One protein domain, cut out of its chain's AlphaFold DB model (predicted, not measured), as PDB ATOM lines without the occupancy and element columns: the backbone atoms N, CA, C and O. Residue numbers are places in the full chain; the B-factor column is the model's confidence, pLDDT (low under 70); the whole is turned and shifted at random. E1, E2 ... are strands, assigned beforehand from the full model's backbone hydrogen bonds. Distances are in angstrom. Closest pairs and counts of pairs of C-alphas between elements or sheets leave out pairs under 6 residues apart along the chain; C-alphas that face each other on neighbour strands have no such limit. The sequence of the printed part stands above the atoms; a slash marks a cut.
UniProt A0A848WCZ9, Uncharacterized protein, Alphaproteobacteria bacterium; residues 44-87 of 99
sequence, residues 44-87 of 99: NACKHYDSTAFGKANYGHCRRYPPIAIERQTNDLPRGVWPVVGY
ATOM      1  N   ASN A  44     135.085 132.177 248.713       88.25
ATOM      2  CA  ASN A  44     133.842 132.620 248.061       88.25
ATOM      3  C   ASN A  44     133.309 133.997 248.537       88.25
ATOM      4  O   ASN A  44     132.836 134.807 247.727       88.25
ATOM      5  N   ALA A  45     133.431 134.285 249.835       89.38
ATOM      6  CA  ALA A  45     133.015 135.518 250.493       89.38
ATOM      7  C   ALA A  45     134.100 136.610 250.487       89.38
ATOM      8  O   ALA A  45     133.824 137.752 250.856       89.38
ATOM      9  N   CYS A  46     135.323 136.284 250.067       91.56
ATOM     10  CA  CYS A  46     136.474 137.180 250.093       91.56
ATOM     11  C   CYS A  46     136.490 138.135 248.894       91.56
ATOM     12  O   CYS A  46     136.329 137.716 247.747       91.56
ATOM     13  N   LYS A  47     136.783 139.422 249.113       92.38
ATOM     14  CA  LYS A  47     136.845 140.456 248.057       92.38
ATOM     15  C   LYS A  47     137.846 140.167 246.942       92.38
ATOM     16  O   LYS A  47     137.751 140.736 245.860       92.38
ATOM     17  N   HIS A  48     138.808 139.294 247.211       91.19
ATOM     18  CA  HIS A  48     139.858 138.919 246.274       91.19
ATOM     19  C   HIS A  48     139.505 137.711 245.399       91.19
ATOM     20  O   HIS A  48     140.273 137.397 244.494       91.19
ATOM     21  N   TYR A  49     138.384 137.036 245.644       90.25
ATOM     22  CA  TYR A  49     137.995 135.840 244.904       90.25
ATOM     23  C   TYR A  49     137.226 136.167 243.624       90.25
ATOM     24  O   TYR A  49     136.198 136.852 243.660       90.25
ATOM     25  N   ASP A  50     137.718 135.630 242.509       89.50
ATOM     26  CA  ASP A  50     137.168 135.791 241.166       89.50
ATOM     27  C   ASP A  50     136.912 134.423 240.513       89.50
ATOM     28  O   ASP A  50     137.839 133.745 240.063       89.50
ATOM     29  N   SER A  51     135.642 134.028 240.431       88.25
ATOM     30  CA  SER A  51     135.191 132.802 239.759       88.25
ATOM     31  C   SER A  51     134.739 133.030 238.311       88.25
ATOM     32  O   SER A  51     134.303 132.086 237.654       88.25
ATOM     33  N   THR A  52     134.868 134.248 237.765       86.25
ATOM     34  CA  THR A  52     134.345 134.609 236.430       86.25
ATOM     35  C   THR A  52     134.875 133.694 235.325       86.25
ATOM     36  O   THR A  52     134.144 133.322 234.412       86.25
ATOM     37  N   ALA A  53     136.144 133.291 235.425       81.81
ATOM     38  CA  ALA A  53     136.788 132.409 234.453       81.81
ATOM     39  C   ALA A  53     136.339 130.936 234.548       81.81
ATOM     40  O   ALA A  53     136.620 130.162 233.636       81.81
ATOM     41  N   PHE A  54     135.667 130.547 235.635       81.44
ATOM     42  CA  PHE A  54     135.379 129.153 235.983       81.44
ATOM     43  C   PHE A  54     133.880 128.823 236.049       81.44
ATOM     44  O   PHE A  54     133.506 127.653 236.122       81.44
ATOM     45  N   GLY A  55     133.002 129.827 235.973       78.38
ATOM     46  CA  GLY A  55     131.555 129.623 235.936       78.38
ATOM     47  C   GLY A  55     131.022 129.003 237.231       78.38
ATOM     48  O   GLY A  55     131.218 129.564 238.305       78.38
ATOM     49  N   LYS A  56     130.342 127.853 237.127       74.81
ATOM     50  CA  LYS A  56     129.731 127.129 238.263       74.81
ATOM     51  C   LYS A  56     130.701 126.200 239.010       74.81
ATOM     52  O   LYS A  56     130.264 125.311 239.731       74.81
ATOM     53  N   ALA A  57     132.004 126.325 238.781       80.12
ATOM     54  CA  ALA A  57     132.978 125.465 239.436       80.12
ATOM     55  C   ALA A  57     133.269 125.916 240.878       80.12
ATOM     56  O   ALA A  57     133.259 127.109 241.182       80.12
ATOM     57  N   ASN A  58     133.628 124.961 241.742       84.38
ATOM     58  CA  ASN A  58     133.985 125.198 243.150       84.38
ATOM     59  C   ASN A  58     135.421 125.714 243.332       84.38
ATOM     60  O   ASN A  58     136.080 125.417 244.327       84.38
ATOM     61  N   TYR A  59     135.936 126.452 242.352       86.44
ATOM     62  CA  TYR A  59     137.265 127.043 242.381       86.44
ATOM     63  C   TYR A  59     137.292 128.359 241.610       86.44
ATOM     64  O   TYR A  59     136.506 128.598 240.690       86.44
ATOM     65  N   GLY A  60     138.215 129.228 242.004       89.62
ATOM     66  CA  GLY A  60     138.351 130.576 241.476       89.62
ATOM     67  C   GLY A  60     139.776 131.092 241.586       89.62
ATOM     68  O   GLY A  60     140.642 130.466 242.190       89.62
ATOM     69  N   HIS A  61     140.035 132.253 240.999       91.50
ATOM     70  CA  HIS A  61     141.314 132.931 241.148       91.50
ATOM     71  C   HIS A  61     141.334 133.771 242.423       91.50
ATOM     72  O   HIS A  61     140.408 134.541 242.685       91.50
ATOM     73  N   CYS A  62     142.437 133.709 243.164       91.06
ATOM     74  CA  CYS A  62     142.723 134.656 244.232       91.06
ATOM     75  C   CYS A  62     143.518 135.848 243.678       91.06
ATOM     76  O   CYS A  62     144.711 135.749 243.401       91.06
ATOM     77  N   ARG A  63     142.864 137.006 243.540       89.94
ATOM     78  CA  ARG A  63     143.453 138.260 243.028       89.94
ATOM     79  C   ARG A  63     144.326 138.998 244.046       89.94
ATOM     80  O   ARG A  63     144.893 140.036 243.716       89.94
ATOM     81  N   ARG A  64     144.429 138.492 245.280       89.62
ATOM     82  CA  ARG A  64     145.333 139.040 246.305       89.62
ATOM     83  C   ARG A  64     146.794 138.845 245.913       89.62
ATOM     84  O   ARG A  64     147.610 139.729 246.156       89.62
ATOM     85  N   TYR A  65     147.108 137.705 245.308       83.19
ATOM     86  CA  TYR A  65     148.461 137.345 244.911       83.19
ATOM     87  C   TYR A  65     148.613 137.528 243.401       83.19
ATOM     88  O   TYR A  65     147.806 136.966 242.662       83.19
ATOM     89  N   PRO A  66     149.604 138.303 242.927       81.00
ATOM     90  CA  PRO A  66     149.811 138.524 241.500       81.00
ATOM     91  C   PRO A  66     150.082 137.201 240.764       81.00
ATOM     92  O   PRO A  66     150.535 136.231 241.377       81.00
ATOM     93  N   PRO A  67     149.820 137.146 239.448       81.12
ATOM     94  CA  PRO A  67     150.009 135.932 238.680       81.12
ATOM     95  C   PRO A  67     151.489 135.553 238.661       81.12
ATOM     96  O   PRO A  67     152.358 136.388 238.396       81.12
ATOM     97  N   ILE A  68     151.774 134.282 238.925       78.00
ATOM     98  CA  ILE A  68     153.139 133.761 238.899       78.00
ATOM     99  C   ILE A  68     153.496 133.505 237.436       78.00
ATOM    100  O   ILE A  68     152.733 132.868 236.703       78.00
ATOM    101  N   ALA A  69     154.637 134.033 236.991       69.06
ATOM    102  CA  ALA A  69     155.152 133.762 235.658       69.06
ATOM    103  C   ALA A  69     155.604 132.299 235.590       69.06
ATOM    104  O   ALA A  69     156.584 131.918 236.226       69.06
ATOM    105  N   ILE A  70     154.885 131.480 234.826       67.25
ATOM    106  CA  ILE A  70     155.361 130.149 234.456       67.25
ATOM    107  C   ILE A  70     156.343 130.365 233.302       67.25
ATOM    108  O   ILE A  70     156.016 131.074 232.345       67.25
ATOM    109  N   GLU A  71     157.563 129.839 233.427       56.69
ATOM    110  CA  GLU A  71     158.614 130.030 232.428       56.69
ATOM    111  C   GLU A  71     158.128 129.705 231.005       56.69
ATOM    112  O   GLU A  71     157.327 128.801 230.767       56.69
ATOM    113  N   ARG A  72     158.617 130.539 230.083       52.16
ATOM    114  CA  ARG A  72     158.248 130.710 228.672       52.16
ATOM    115  C   ARG A  72     157.700 129.446 227.993       52.16
ATOM    116  O   ARG A  72     158.453 128.544 227.637       52.16
ATOM    117  N   GLN A  73     156.406 129.457 227.667       53.41
ATOM    118  CA  GLN A  73     155.926 128.696 226.512       53.41
ATOM    119  C   GLN A  73     156.362 129.381 225.208       53.41
ATOM    120  O   GLN A  73     156.639 130.578 225.179       53.41
ATOM    121  N   THR A  74     156.401 128.578 224.145       55.16
ATOM    122  CA  THR A  74     157.022 128.701 222.811       55.16
ATOM    123  C   THR A  74     156.749 129.978 221.983       55.16
ATOM    124  O   THR A  74     157.091 130.002 220.809       55.16
ATOM    125  N   ASN A  75     156.157 131.035 222.552       58.78
ATOM    126  CA  ASN A  75     155.765 132.279 221.871       58.78
ATOM    127  C   ASN A  75     156.197 133.572 222.608       58.78
ATOM    128  O   ASN A  75     155.552 134.603 222.445       58.78
ATOM    129  N   ASP A  76     157.240 133.533 223.449       56.12
ATOM    130  CA  ASP A  76     157.858 134.705 224.122       56.12
ATOM    131  C   ASP A  76     156.952 135.585 225.016       56.12
ATOM    132  O   ASP A  76     157.433 136.534 225.635       56.12
ATOM    133  N   LEU A  77     155.669 135.258 225.177       52.16
ATOM    134  CA  LEU A  77     154.775 135.944 226.108       52.16
ATOM    135  C   LEU A  77     154.739 135.191 227.446       52.16
ATOM    136  O   LEU A  77     154.293 134.039 227.480       52.16
ATOM    137  N   PRO A  78     155.168 135.808 228.567       54.88
ATOM    138  CA  PRO A  78     155.002 135.203 229.879       54.88
ATOM    139  C   PRO A  78     153.506 135.163 230.205       54.88
ATOM    140  O   PRO A  78     152.897 136.177 230.551       54.88
ATOM    141  N   ARG A  79     152.882 133.989 230.080       64.56
ATOM    142  CA  ARG A  79     151.505 133.798 230.537       64.56
ATOM    143  C   ARG A  79     151.541 133.573 232.044       64.56
ATOM    144  O   ARG A  79     151.743 132.457 232.511       64.56
ATOM    145  N   GLY A  80     151.389 134.655 232.799       72.06
ATOM    146  CA  GLY A  80     151.196 134.569 234.240       72.06
ATOM    147  C   GLY A  80     149.870 133.876 234.561       72.06
ATOM    148  O   GLY A  80     148.846 134.193 233.951       72.06
ATOM    149  N   VAL A  81     149.881 132.943 235.512       77.50
ATOM    150  CA  VAL A  81     148.667 132.269 235.993       77.50
ATOM    151  C   VAL A  81     148.355 132.771 237.396       77.50
ATOM    152  O   VAL A  81     149.224 132.786 238.269       77.50
ATOM    153  N   TRP A  82     147.120 133.231 237.598       84.31
ATOM    154  CA  TRP A  82     146.637 133.600 238.927       84.31
ATOM    155  C   TRP A  82     146.507 132.345 239.794       84.31
ATOM    156  O   TRP A  82     146.068 131.315 239.278       84.31
ATOM    157  N   PRO A  83     146.833 132.409 241.096       84.88
ATOM    158  CA  PRO A  83     146.628 131.276 241.988       84.88
ATOM    159  C   PRO A  83     145.160 130.859 242.001       84.88
ATOM    160  O   PRO A  83     144.274 131.692 242.208       84.88
ATOM    161  N   VAL A  84     144.920 129.572 241.763       88.62
ATOM    162  CA  VAL A  84     143.590 128.969 241.836       88.62
ATOM    163  C   VAL A  84     143.380 128.476 243.264       88.62
ATOM    164  O   VAL A  84     144.234 127.775 243.800       88.62
ATOM    165  N   VAL A  85     142.263 128.866 243.868       89.81
ATOM    166  CA  VAL A  85     141.843 128.486 245.221       89.81
ATOM    167  C   VAL A  85     140.454 127.861 245.165       89.81
ATOM    168  O   VAL A  85     139.647 128.203 244.294       89.81
ATOM    169  N   GLY A  86     140.184 126.944 246.084       89.69
ATOM    170  CA  GLY A  86     138.872 126.361 246.304       89.69
ATOM    171  C   GLY A  86     137.865 127.381 246.833       89.69
ATOM    172  O   GLY A  86     138.212 128.430 247.380       89.69
ATOM    173  N   TYR A  87     136.592 127.063 246.649       88.75
ATOM    174  CA  TYR A  87     135.459 127.866 247.100       88.75
ATOM    175  C   TYR A  87     135.425 128.034 248.630       88.75
ATOM    176  O   TYR A  87     135.175 129.131 249.136       88.75
TER     177      TYR A  87
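This is residues 44 to 87 of the 99 residues of an uncharacterized protein of Alphaproteobacteria bacterium (UniProt A0A848WCZ9). A chain with little regular structure makes a small head, where strands E1 and E2 pair and residues 44 to 58 loop round beside E1, and a long arm, the loop from E1 to E2, which reaches out to Thr 74 and folds back. The 44 printed residues hold two named strands, E1 then E2, antiparallel, and no named helix; the class is all strand, with 7 residues in named elements. The whole is loose, with a radius of gyration of the C-alphas of 12.1 A, and elongated, spanning 36 by 20 by 13 A.

E1, residues 59 to 62, is 9.5 A long and begins at C-alpha 59 (137.265, 127.043, 242.381). E2, residues 84 to 86, is 7.0 A long and ends at C-alpha 86 (138.872, 126.361, 246.304).

E1 and E2 form a hairpin, antiparallel at 127 degrees. C-alphas 59 and 86 face each other at 4.3 A. N 60 and O 85, 2.9 A apart, are within hydrogen-bond range. Residues 49 to 50 pair antiparallel with 61 to 62 of E1, and 68 to 69 with 80 to 81.

The farthest C-alphas, of Ala 45 and Thr 74, are 37.3 A apart. The printed part has no cut. The link E1 to E2 is long, 21 residues. Residues 69 to 79 have pLDDT under 70.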